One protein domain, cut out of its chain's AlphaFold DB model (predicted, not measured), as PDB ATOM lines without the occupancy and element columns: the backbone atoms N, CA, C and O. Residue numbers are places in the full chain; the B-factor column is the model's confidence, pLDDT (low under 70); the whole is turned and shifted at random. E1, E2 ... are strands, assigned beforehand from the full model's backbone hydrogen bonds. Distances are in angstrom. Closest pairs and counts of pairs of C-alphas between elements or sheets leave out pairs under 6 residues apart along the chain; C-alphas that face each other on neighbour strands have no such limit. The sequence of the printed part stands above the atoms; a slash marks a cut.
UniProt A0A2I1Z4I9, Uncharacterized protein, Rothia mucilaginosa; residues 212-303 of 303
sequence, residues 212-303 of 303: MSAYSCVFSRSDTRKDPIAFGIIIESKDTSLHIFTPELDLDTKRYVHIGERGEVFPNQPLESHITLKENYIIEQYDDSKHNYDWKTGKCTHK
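Overview. This is residues 212 to 303 of the 303 residues of an uncharacterized protein of Rothia mucilaginosa (UniProt A0A2I1Z4I9). A strongly twisted, curled sheet of five strands is partly faced by the small hairpin of E8 and E9, whose strands cross those of the sheet, as a lopsided sandwich, two sheets face to face. A second hairpin, E4 and E5, lies at one end of the longest axis, past residue 247 of E3. The 92 printed residues hold nine named strands, E1 to E9 in chain order, and no named helix: all strand. The large sheet runs E6, E3, E2, E1, E7, all antiparallel. The whole is compact, with a radius of gyration of the C-alphas of 13.2 A and spans of 40 by 27 by 20 A.

Along the chain. In the large sheet, E6 is residues 270 to 276, 18.2 A; E3 241 to 247, 18.3 A; E2 228 to 238, 17.8 A; E1 216 to 220, from (251.176, 98.399, 248.737); E7 281 to 285. E4 is 257 to 259, E5 265 to 267, E8 291 to 294, and E9 299 to 302, ending at (240.304, 102.220, 252.710).

Arrangement. E1, E2 and E3 form a meander, each strand the antiparallel neighbour of the one before. E2 bends by 120 degrees at residue 235; its residues 228 to 232 pair with E1, N 218 to O 230 at 2.8 A, and 233 to 238 with E3, N 235 to O 243 at 2.8 A. Edge strands are E6, N 271 to O 246 at 2.8 A, and E7, N 217 to O 284 at 2.8 A. The closest C-alphas of E2 and E9 are Pro 228 and Thr 301, 6.0 A. N 292 and O 301 are 2.8 A apart in E8 and E9, N 258 and O 266 2.9 A in E4 and E5.

Size, cuts and confidence. The C-alphas of Asp 223 and Glu 261 are farthest apart, 42.4 A. The printed part has no cut and no long link; residues 223 to 225 have pLDDT under 70.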
ATOM      1  N   MET A 212     247.538  90.016 245.618       90.19
ATOM      2  CA  MET A 212     247.435  91.460 245.860       90.19
ATOM      3  C   MET A 212     248.285  91.908 247.047       90.19
ATOM      4  O   MET A 212     248.774  93.035 247.065       90.19
ATOM      5  N   SER A 213     248.512  91.033 248.026       89.56
ATOM      6  CA  SER A 213     249.313  91.341 249.206       89.56
ATOM      7  C   SER A 213     250.805  91.484 248.916       89.56
ATOM      8  O   SER A 213     251.529  91.895 249.811       89.56
ATOM      9  N   ALA A 214     251.284  91.249 247.686       91.44
ATOM     10  CA  ALA A 214     252.627  91.674 247.270       91.44
ATOM     11  C   ALA A 214     252.739  93.204 247.088       91.44
ATOM     12  O   ALA A 214     253.836  93.771 247.144       91.44
ATOM     13  N   TYR A 215     251.603  93.873 246.888       93.69
ATOM     14  CA  TYR A 215     251.492  95.283 246.543       93.69
ATOM     15  C   TYR A 215     251.162  96.131 247.777       93.69
ATOM     16  O   TYR A 215     250.641  95.652 248.785       93.69
ATOM     17  N   SER A 216     251.473  97.419 247.697       93.44
ATOM     18  CA  SER A 216     251.176  98.399 248.737       93.44
ATOM     19  C   SER A 216     250.279  99.503 248.184       93.44
ATOM     20  O   SER A 216     250.393  99.900 247.022       93.44
ATOM     21  N   CYS A 217     249.406 100.018 249.040       93.69
ATOM     22  CA  CYS A 217     248.584 101.187 248.786       93.69
ATOM     23  C   CYS A 217     249.312 102.438 249.276       93.69
ATOM     24  O   CYS A 217     249.860 102.468 250.379       93.69
ATOM     25  N   VAL A 218     249.319 103.472 248.443       93.38
ATOM     26  CA  VAL A 218     249.911 104.771 248.749       93.38
ATOM     27  C   VAL A 218     248.783 105.775 248.901       93.38
ATOM     28  O   VAL A 218     247.989 105.957 247.978       93.38
ATOM     29  N   PHE A 219     248.736 106.449 250.043       91.94
ATOM     30  CA  PHE A 219     247.716 107.440 250.376       91.94
ATOM     31  C   PHE A 219     248.339 108.807 250.633       91.94
ATOM     32  O   PHE A 219     249.446 108.886 251.169       91.94
ATOM     33  N   SER A 220     247.614 109.882 250.315       88.69
ATOM     34  CA  SER A 220     247.992 111.220 250.781       88.69
ATOM     35  C   SER A 220     247.858 111.297 252.299       88.69
ATOM     36  O   SER A 220     246.903 110.789 252.897       88.69
ATOM     37  N   ARG A 221     248.830 111.950 252.935       81.94
ATOM     38  CA  ARG A 221     248.816 112.290 254.356       81.94
ATOM     39  C   ARG A 221     248.140 113.651 254.534       81.94
ATOM     40  O   ARG A 221     248.768 114.596 255.003       81.94
ATOM     41  N   SER A 222     246.874 113.751 254.131       72.19
ATOM     42  CA  SER A 222     246.034 114.916 254.423       72.19
ATOM     43  C   SER A 222     245.203 114.659 255.687       72.19
ATOM     44  O   SER A 222     244.719 113.546 255.898       72.19
ATOM     45  N   ASP A 223     245.019 115.682 256.527       58.19
ATOM     46  CA  ASP A 223     244.327 115.566 257.825       58.19
ATOM     47  C   ASP A 223     242.831 115.221 257.713       58.19
ATOM     48  O   ASP A 223     242.190 114.910 258.716       58.19
ATOM     49  N   THR A 224     242.247 115.274 256.510       64.38
ATOM     50  CA  THR A 224     240.792 115.134 256.322       64.38
ATOM     51  C   THR A 224     240.383 113.971 255.423       64.38
ATOM     52  O   THR A 224     239.298 113.425 255.630       64.38
ATOM     53  N   ARG A 225     241.220 113.550 254.462       65.44
ATOM     54  CA  ARG A 225     240.974 112.373 253.607       65.44
ATOM     55  C   ARG A 225     242.278 111.684 253.213       65.44
ATOM     56  O   ARG A 225     243.197 112.316 252.692       65.44
ATOM     57  N   LYS A 226     242.345 110.368 253.417       78.62
ATOM     58  CA  LYS A 226     243.419 109.520 252.885       78.62
ATOM     59  C   LYS A 226     243.131 109.205 251.417       78.62
ATOM     60  O   LYS A 226     242.704 108.103 251.079       78.62
ATOM     61  N   ASP A 227     243.300 110.200 250.555       85.81
ATOM     62  CA  ASP A 227     243.028 110.023 249.131       85.81
ATOM     63  C   ASP A 227     244.049 109.055 248.506       85.81
ATOM     64  O   ASP A 227     245.249 109.148 248.796       85.81
ATOM     65  N   PRO A 228     243.599 108.109 247.664       90.19
ATOM     66  CA  PRO A 228     244.473 107.120 247.058       90.19
ATOM     67  C   PRO A 228     245.353 107.759 245.984       90.19
ATOM     68  O   PRO A 228     244.858 108.396 245.052       90.19
ATOM     69  N   ILE A 229     246.663 107.556 246.101       90.50
ATOM     70  CA  ILE A 229     247.672 108.073 245.173       90.50
ATOM     71  C   ILE A 229     248.062 106.997 244.163       90.50
ATOM     72  O   ILE A 229     248.010 107.230 242.957       90.50
ATOM     73  N   ALA A 230     248.481 105.828 244.649       92.44
ATOM     74  CA  ALA A 230     249.018 104.760 243.813       92.44
ATOM     75  C   ALA A 230     248.847 103.387 244.472       92.44
ATOM     76  O   ALA A 230     248.656 103.276 245.684       92.44
ATOM     77  N   PHE A 231     248.952 102.340 243.659       94.88
ATOM     78  CA  PHE A 231     248.960 100.950 244.091       94.88
ATOM     79  C   PHE A 231     250.057 100.207 243.334       94.88
ATOM     80  O   PHE A 231     250.079 100.230 242.106       94.88
ATOM     81  N   GLY A 232     250.986  99.578 244.046       95.00
ATOM     82  CA  GLY A 232     252.176  99.031 243.401       95.00
ATOM     83  C   GLY A 232     253.144  98.350 244.358       95.00
ATOM     84  O   GLY A 232     253.044  98.479 245.578       95.00
ATOM     85  N   ILE A 233     254.124  97.648 243.802       94.38
ATOM     86  CA  ILE A 233     255.252  97.100 244.558       94.38
ATOM     87  C   ILE A 233     256.273  98.227 244.748       94.38
ATOM     88  O   ILE A 233     256.909  98.671 243.793       94.38
ATOM     89  N   ILE A 234     256.430  98.693 245.988       92.69
ATOM     90  CA  ILE A 234     257.338  99.798 246.329       92.69
ATOM     91  C   ILE A 234     258.786  99.307 246.403       92.69
ATOM     92  O   ILE A 234     259.120  98.500 247.266       92.69
ATOM     93  N   ILE A 235     259.666  99.822 245.553       92.12
ATOM     94  CA  ILE A 235     261.099  99.492 245.568       92.12
ATOM     95  C   ILE A 235     261.878 100.423 246.489       92.12
ATOM     96  O   ILE A 235     262.697  99.977 247.290       92.12
ATOM     97  N   GLU A 236     261.619 101.720 246.367       89.44
ATOM     98  CA  GLU A 236     262.280 102.766 247.133       89.44
ATOM     99  C   GLU A 236     261.276 103.880 247.423       89.44
ATOM    100  O   GLU A 236     260.479 104.265 246.565       89.44
ATOM    101  N   SER A 237     261.334 104.402 248.644       86.69
ATOM    102  CA  SER A 237     260.510 105.510 249.111       86.69
ATOM    103  C   SER A 237     261.423 106.596 249.669       86.69
ATOM    104  O   SER A 237     262.278 106.333 250.514       86.69
ATOM    105  N   LYS A 238     261.271 107.809 249.132       86.56
ATOM    106  CA  LYS A 238     261.940 109.042 249.565       86.56
ATOM    107  C   LYS A 238     260.887 110.107 249.855       86.56
ATOM    108  O   LYS A 238     259.763 109.992 249.374       86.56
ATOM    109  N   ASP A 239     261.260 111.181 250.539       81.75
ATOM    110  CA  ASP A 239     260.326 112.213 251.018       81.75
ATOM    111  C   ASP A 239     259.330 112.718 249.957       81.75
ATOM    112  O   ASP A 239     258.151 112.886 250.247       81.75
ATOM    113  N   THR A 240     259.775 112.890 248.709       82.75
ATOM    114  CA  THR A 240     258.950 113.417 247.605       82.75
ATOM    115  C   THR A 240     258.911 112.516 246.374       82.75
ATOM    116  O   THR A 240     258.429 112.926 245.319       82.75
ATOM    117  N   SER A 241     259.436 111.289 246.451       88.12
ATOM    118  CA  SER A 241     259.414 110.378 245.304       88.12
ATOM    119  C   SER A 241     259.269 108.914 245.688       88.12
ATOM    120  O   SER A 241     259.793 108.459 246.706       88.12
ATOM    121  N   LEU A 242     258.570 108.180 244.827       91.69
ATOM    122  CA  LEU A 242     258.367 106.743 244.923       91.69
ATOM    123  C   LEU A 242     258.887 106.060 243.670       91.69
ATOM    124  O   LEU A 242     258.522 106.436 242.559       91.69
ATOM    125  N   HIS A 243     259.709 105.035 243.862       94.31
ATOM    126  CA  HIS A 243     260.037 104.062 242.829       94.31
ATOM    127  C   HIS A 243     259.108 102.862 242.997       94.31
ATOM    128  O   HIS A 243     259.166 102.169 244.017       94.31
ATOM    129  N   ILE A 244     258.216 102.659 242.031       94.88
ATOM    130  CA  ILE A 244     257.073 101.757 242.165       94.88
ATOM    131  C   ILE A 244     256.794 101.001 240.868       94.88
ATOM    132  O   ILE A 244     256.865 101.558 239.773       94.88
ATOM    133  N   PHE A 245     256.437  99.728 241.017       95.56
ATOM    134  CA  PHE A 245     255.926  98.878 239.946       95.56
ATOM    135  C   PHE A 245     254.403  98.790 240.057       95.56
ATOM    136  O   PHE A 245     253.889  98.213 241.017       95.56
ATOM    137  N   THR A 246     253.693  99.379 239.098       94.94
ATOM    138  CA  THR A 246     252.224  99.503 239.102       94.94
ATOM    139  C   THR A 246     251.623  98.519 238.101       94.94
ATOM    140  O   THR A 246     252.150  98.444 236.991       94.94
ATOM    141  N   PRO A 247     250.543  97.785 238.434       94.81
ATOM    142  CA  PRO A 247     249.891  96.878 237.486       94.81
ATOM    143  C   PRO A 247     249.495  97.588 236.187       94.81
ATOM    144  O   PRO A 247     249.014  98.722 236.220       94.81
ATOM    145  N   GLU A 248     249.677  96.923 235.048       94.69
ATOM    146  CA  GLU A 248     249.289  97.463 233.744       94.69
ATOM    147  C   GLU A 248     247.790  97.263 233.459       94.69
ATOM    148  O   GLU A 248     247.192  96.244 233.817       94.69
ATOM    149  N   LEU A 249     247.169  98.251 232.806       94.88
ATOM    150  CA  LEU A 249     245.797  98.129 232.323       94.88
ATOM    151  C   LEU A 249     245.781  97.237 231.079       94.88
ATOM    152  O   LEU A 249     246.309  97.622 230.039       94.88
ATOM    153  N   ASP A 250     245.106  96.099 231.164       94.19
ATOM    154  CA  ASP A 250     244.779  95.302 229.987       94.19
ATOM    155  C   ASP A 250     243.716  96.050 229.166       94.19
ATOM    156  O   ASP A 250     242.636  96.385 229.665       94.19
ATOM    157  N   LEU A 251     244.044  96.350 227.908       92.69
ATOM    158  CA  LEU A 251     243.195  97.126 227.005       92.69
ATOM    159  C   LEU A 251     241.978  96.338 226.502       92.69
ATOM    160  O   LEU A 251     240.940  96.947 226.225       92.69
ATOM    161  N   ASP A 252     242.083  95.012 226.428       93.00
ATOM    162  CA  ASP A 252     241.023  94.125 225.956       93.00
ATOM    163  C   ASP A 252     239.979  93.920 227.055       93.00
ATOM    164  O   ASP A 252     238.774  94.089 226.840       93.00
ATOM    165  N   THR A 253     240.435  93.617 228.274       92.50
ATOM    166  CA  THR A 253     239.542  93.367 229.416       92.50
ATOM    167  C   THR A 253     239.164  94.634 230.184       92.50
ATOM    168  O   THR A 253     238.184  94.623 230.941       92.50
ATOM    169  N   LYS A 254     239.892  95.742 229.974       94.38
ATOM    170  CA  LYS A 254     239.781  97.015 230.714       94.38
ATOM    171  C   LYS A 254     239.938  96.830 232.222       94.38
ATOM    172  O   LYS A 254     239.190  97.418 233.012       94.38
ATOM    173  N   ARG A 255     240.867  95.963 232.623       94.75
ATOM    174  CA  ARG A 255     241.143  95.630 234.024       94.75
ATOM    175  C   ARG A 255     242.639  95.639 234.297       94.75
ATOM    176  O   ARG A 255     243.441  95.331 233.427       94.75
ATOM    177  N   TYR A 256     242.995  95.950 235.535       95.38
ATOM    178  CA  TYR A 256     244.363  95.886 236.058       95.38
ATOM    179  C   TYR A 256     244.730  94.500 236.614       95.38
ATOM    180  O   TYR A 256     245.783  94.325 237.231       95.38
ATOM    181  N   VAL A 257     243.831  93.526 236.458       94.94
ATOM    182  CA  VAL A 257     243.939  92.186 237.036       94.94
ATOM    183  C   VAL A 257     243.472  91.136 236.037       94.94
ATOM    184  O   VAL A 257     242.565  91.397 235.240       94.94
ATOM    185  N   HIS A 258     244.008  89.930 236.171       93.81
ATOM    186  CA  HIS A 258     243.569  88.723 235.481       93.81
ATOM    187  C   HIS A 258     243.264  87.612 236.496       93.81
ATOM    188  O   HIS A 258     243.583  87.715 237.683       93.81
ATOM    189  N   ILE A 259     242.574  86.569 236.037       91.12
ATOM    190  CA  ILE A 259     242.181  85.424 236.864       91.12
ATOM    191  C   ILE A 259     243.111  84.261 236.521       91.12
ATOM    192  O   ILE A 259     243.196  83.883 235.353       91.12
ATOM    193  N   GLY A 260     243.797  83.719 237.526       86.00
ATOM    194  CA  GLY A 260     244.668  82.554 237.382       86.00
ATOM    195  C   GLY A 260     243.893  81.239 237.267       86.00
ATOM    196  O   GLY A 260     242.671  81.192 237.423       86.00
ATOM    197  N   GLU A 261     244.613  80.140 237.029       81.38
ATOM    198  CA  GLU A 261     244.019  78.821 236.760       81.38
ATOM    199  C   GLU A 261     243.090  78.303 237.870       81.38
ATOM    200  O   GLU A 261     242.145  77.568 237.581       81.38
ATOM    201  N   ARG A 262     243.328  78.670 239.138       79.50
ATOM    202  CA  ARG A 262     242.519  78.208 240.282       79.50
ATOM    203  C   ARG A 262     241.564  79.282 240.802       79.50
ATOM    204  O   ARG A 262     240.983  79.121 241.873       79.50
ATOM    205  N   GLY A 263     241.350  80.345 240.025       83.81
ATOM    206  CA  GLY A 263     240.422  81.425 240.352       83.81
ATOM    207  C   GLY A 263     241.018  82.534 241.219       83.81
ATOM    208  O   GLY A 263     240.282  83.439 241.612       83.81
ATOM    209  N   GLU A 264     242.320  82.498 241.519       86.75
ATOM    210  CA  GLU A 264     242.988  83.597 242.211       86.75
ATOM    211  C   GLU A 264     243.049  84.844 241.317       86.75
ATOM    212  O   GLU A 264     243.171  84.755 240.095       86.75
ATOM    213  N   VAL A 265     242.965  86.026 241.928       90.62
ATOM    214  CA  VAL A 265     243.026  87.301 241.205       90.62
ATOM    215  C   VAL A 265     244.448  87.843 241.278       90.62
ATOM    216  O   VAL A 265     244.914  88.241 242.347       90.62
ATOM    217  N   PHE A 266     245.121  87.887 240.133       92.50
ATOM    218  CA  PHE A 266     246.486  88.378 240.002       92.50
ATOM    219  C   PHE A 266     246.489  89.780 239.396       92.50
ATOM    220  O   PHE A 266     245.817  90.017 238.389       92.50
ATOM    221  N   PRO A 267     247.246  90.733 239.960       93.50
ATOM    222  CA  PRO A 267     247.584  91.953 239.243       93.50
ATOM    223  C   PRO A 267     248.295  91.626 237.930       93.50
ATOM    224  O   PRO A 267     249.113  90.709 237.871       93.50
ATOM    225  N   ASN A 268     248.004  92.391 236.884       94.38
ATOM    226  CA  ASN A 268     248.709  92.260 235.613       94.38
ATOM    227  C   ASN A 268     250.198  92.592 235.764       94.38
ATOM    228  O   ASN A 268     250.614  93.226 236.739       94.38
ATOM    229  N   GLN A 269     250.993  92.181 234.770       92.00
ATOM    230  CA  GLN A 269     252.426  92.449 234.753       92.00
ATOM    231  C   GLN A 269     252.679  93.952 234.965       92.00
ATOM    232  O   GLN A 269     252.088  94.777 234.268       92.00
ATOM    233  N   PRO A 270     253.485  94.336 235.969       93.06
ATOM    234  CA  PRO A 270     253.573  95.731 236.345       93.06
ATOM    235  C   PRO A 270     254.601  96.492 235.508       93.06
ATOM    236  O   PRO A 270     255.648  95.958 235.135       93.06
ATOM    237  N   LEU A 271     254.338  97.780 235.310       93.12
ATOM    238  CA  LEU A 271     255.261  98.726 234.697       93.12
ATOM    239  C   LEU A 271     256.034  99.492 235.772       93.12
ATOM    240  O   LEU A 271     255.476  99.940 236.779       93.12
ATOM    241  N   GLU A 272     257.332  99.653 235.539       94.44
ATOM    242  CA  GLU A 272     258.211 100.448 236.390       94.44
ATOM    243  C   GLU A 272     257.924 101.942 236.211       94.44
ATOM    244  O   GLU A 272     257.834 102.447 235.092       94.44
ATOM    245  N   SER A 273     257.802 102.671 237.317       92.69
ATOM    246  CA  SER A 273     257.567 104.111 237.291       92.69
ATOM    247  C   SER A 273     258.207 104.828 238.479       92.69
ATOM    248  O   SER A 273     258.421 104.259 239.554       92.69
ATOM    249  N   HIS A 274     258.500 106.113 238.274       92.19
ATOM    250  CA  HIS A 274     258.936 107.028 239.320       92.19
ATOM    251  C   HIS A 274     257.892 108.126 239.485       92.19
ATOM    252  O   HIS A 274     257.688 108.937 238.583       92.19
ATOM    253  N   ILE A 275     257.228 108.152 240.636       89.25
ATOM    254  CA  ILE A 275     256.180 109.129 240.931       89.25
ATOM    255  C   ILE A 275     256.773 110.211 241.825       89.25
ATOM    256  O   ILE A 275     257.299 109.910 242.895       89.25
ATOM    257  N   THR A 276     256.682 111.473 241.405       87.06
ATOM    258  CA  THR A 276     256.999 112.628 242.254       87.06
ATOM    259  C   THR A 276     255.739 113.087 242.974       87.06
ATOM    260  O   THR A 276     254.727 113.386 242.341       87.06
ATOM    261  N   LEU A 277     255.805 113.154 244.299       82.56
ATOM    262  CA  LEU A 277     254.691 113.520 245.162       82.56
ATOM    263  C   LEU A 277     254.903 114.924 245.721       82.56
ATOM    264  O   LEU A 277     255.981 115.261 246.207       82.56
ATOM    265  N   LYS A 278     253.857 115.749 245.613       74.69
ATOM    266  CA  LYS A 278     253.841 117.131 246.120       74.69
ATOM    267  C   LYS A 278     253.526 117.207 247.613       74.69
ATOM    268  O   LYS A 278     253.802 118.223 248.239       74.69
ATOM    269  N   GLU A 279     252.940 116.150 248.158       74.25
ATOM    270  CA  GLU A 279     252.455 116.066 249.530       74.25
ATOM    271  C   GLU A 279     253.083 114.866 250.236       74.25
ATOM    272  O   GLU A 279     253.499 113.893 249.600       74.25
ATOM    273  N   ASN A 280     253.112 114.933 251.568       81.88
ATOM    274  CA  ASN A 280     253.476 113.788 252.391       81.88
ATOM    275  C   ASN A 280     252.512 112.627 252.112       81.88
ATOM    276  O   ASN A 280     251.318 112.834 251.902       81.88
ATOM    277  N   TYR A 281     253.018 111.400 252.172       88.88
ATOM    278  CA  TYR A 281     252.235 110.200 251.893       88.88
ATOM    279  C   TYR A 281     252.436 109.134 252.971       88.88
ATOM    280  O   TYR A 281     253.354 109.205 253.792       88.88
ATOM    281  N   ILE A 282     251.545 108.148 252.976       90.38
ATOM    282  CA  ILE A 282     251.620 106.952 253.814       90.38
ATOM    283  C   ILE A 282     251.575 105.740 252.888       90.38
ATOM    284  O   ILE A 282     250.775 105.701 251.955       90.38
ATOM    285  N   ILE A 283     252.441 104.762 253.148       91.50
ATOM    286  CA  ILE A 283     252.421 103.463 252.476       91.50
ATOM    287  C   ILE A 283     251.842 102.445 253.450       91.50
ATOM    288  O   ILE A 283     252.353 102.285 254.559       91.50
ATOM    289  N   GLU A 284     250.809 101.735 253.020       91.50
ATOM    290  CA  GLU A 284     250.210 100.630 253.759       91.50
ATOM    291  C   GLU A 284     250.260  99.380 252.867       91.50
ATOM    292  O   GLU A 284     249.888  99.431 251.697       91.50
ATOM    293  N   GLN A 285     250.767  98.251 253.377       91.06
ATOM    294  CA  GLN A 285     250.744  96.995 252.616       91.06
ATOM    295  C   GLN A 285     249.289  96.584 252.363       91.06
ATOM    296  O   GLN A 285     248.448  96.738 253.254       91.06
ATOM    297  N   TYR A 286     248.987  96.070 251.168       91.44
ATOM    298  CA  TYR A 286     247.626  95.660 250.851       91.44
ATOM    299  C   TYR A 286     247.161  94.532 251.777       91.44
ATOM    300  O   TYR A 286     247.852  93.536 252.005       91.44
ATOM    301  N   ASP A 287     245.953  94.716 252.290       88.56
ATOM    302  CA  ASP A 287     245.303  93.879 253.289       88.56
ATOM    303  C   ASP A 287     243.819  93.932 252.953       88.56
ATOM    304  O   ASP A 287     243.204  94.996 253.031       88.56
ATOM    305  N   ASP A 288     243.260  92.810 252.526       87.12
ATOM    306  CA  ASP A 288     241.869  92.703 252.098       87.12
ATOM    307  C   ASP A 288     240.873  92.969 253.232       87.12
ATOM    308  O   ASP A 288     239.721  93.305 252.958       87.12
ATOM    309  N   SER A 289     241.289  92.902 254.498       87.56
ATOM    310  CA  SER A 289     240.453  93.298 255.635       87.56
ATOM    311  C   SER A 289     240.335  94.820 255.792       87.56
ATOM    312  O   SER A 289     239.328  95.299 256.314       87.56
ATOM    313  N   LYS A 290     241.317  95.592 255.303       89.19
ATOM    314  CA  LYS A 290     241.400  97.060 255.470       89.19
ATOM    315  C   LYS A 290     241.218  97.845 254.178       89.19
ATOM    316  O   LYS A 290     240.820  99.008 254.208       89.19
ATOM    317  N   HIS A 291     241.546  97.225 253.054       92.19
ATOM    318  CA  HIS A 291     241.669  97.875 251.764       92.19
ATOM    319  C   HIS A 291     240.714  97.261 250.745       92.19
ATOM    320  O   HIS A 291     240.392  96.073 250.785       92.19
ATOM    321  N   ASN A 292     240.275  98.089 249.804       93.31
ATOM    322  CA  ASN A 292     239.536  97.686 248.620       93.31
ATOM    323  C   ASN A 292     240.301  98.132 247.374       93.31
ATOM    324  O   ASN A 292     240.565  99.321 247.206       93.31
ATOM    325  N   TYR A 293     240.649  97.188 246.501       93.62
ATOM    326  CA  TYR A 293     241.273  97.489 245.216       93.62
ATOM    327  C   TYR A 293     240.231  97.438 244.098       93.62
ATOM    328  O   TYR A 293     239.633  96.394 243.846       93.62
ATOM    329  N   ASP A 294     240.012  98.564 243.421       94.19
ATOM    330  CA  ASP A 294     239.139  98.631 242.255       94.19
ATOM    331  C   ASP A 294     239.907  98.210 241.000       94.19
ATOM    332  O   ASP A 294     240.736  98.946 240.461       94.19
ATOM    333  N   TRP A 295     239.580  97.021 240.503       93.62
ATOM    334  CA  TRP A 295     240.246  96.395 239.365       93.62
ATOM    335  C   TRP A 295     240.054  97.145 238.046       93.62
ATOM    336  O   TRP A 295     240.784  96.878 237.096       93.62
ATOM    337  N   LYS A 296     239.068  98.047 237.954       92.19
ATOM    338  CA  LYS A 296     238.809  98.849 236.751       92.19
ATOM    339  C   LYS A 296     239.551 100.175 236.779       92.19
ATOM    340  O   LYS A 296     240.007 100.633 235.739       92.19
ATOM    341  N   THR A 297     239.635 100.811 237.945       92.00
ATOM    342  CA  THR A 297     240.278 102.129 238.076       92.00
ATOM    343  C   THR A 297     241.729 102.051 238.535       92.00
ATOM    344  O   THR A 297     242.440 103.049 238.444       92.00
ATOM    345  N   GLY A 298     242.170 100.896 239.036       91.12
ATOM    346  CA  GLY A 298     243.517 100.690 239.563       91.12
ATOM    347  C   GLY A 298     243.755 101.389 240.904       91.12
ATOM    348  O   GLY A 298     244.902 101.543 241.322       91.12
ATOM    349  N   LYS A 299     242.692 101.839 241.587       93.62
ATOM    350  CA  LYS A 299     242.779 102.572 242.856       93.62
ATOM    351  C   LYS A 299     242.595 101.638 244.047       93.62
ATOM    352  O   LYS A 299     241.665 100.838 244.073       93.62
ATOM    353  N   CYS A 300     243.450 101.788 245.055       94.19
ATOM    354  CA  CYS A 300     243.288 101.143 246.356       94.19
ATOM    355  C   CYS A 300     242.718 102.139 247.367       94.19
ATOM    356  O   CYS A 300     243.354 103.154 247.613       94.19
ATOM    357  N   THR A 301     241.561 101.862 247.964       93.44
ATOM    358  CA  THR A 301     240.919 102.712 248.981       93.44
ATOM    359  C   THR A 301     240.847 102.012 250.333       93.44
ATOM    360  O   THR A 301     240.849 100.783 250.398       93.44
ATOM    361  N   HIS A 302     240.726 102.778 251.421       91.12
ATOM    362  CA  HIS A 302     240.304 102.220 252.710       91.12
ATOM    363  C   HIS A 302     238.843 101.758 252.658       91.12
ATOM    364  O   HIS A 302     238.042 102.314 251.900       91.12
ATOM    365  N   LYS A 303     238.538 100.714 253.430       89.19
ATOM    366  CA  LYS A 303     237.176 100.238 253.698       89.19
ATOM    367  C   LYS A 303     236.521 101.009 254.838       89.19
ATOM    368  O   LYS A 303     237.255 101.436 255.757       89.19
TER     369      LYS A 303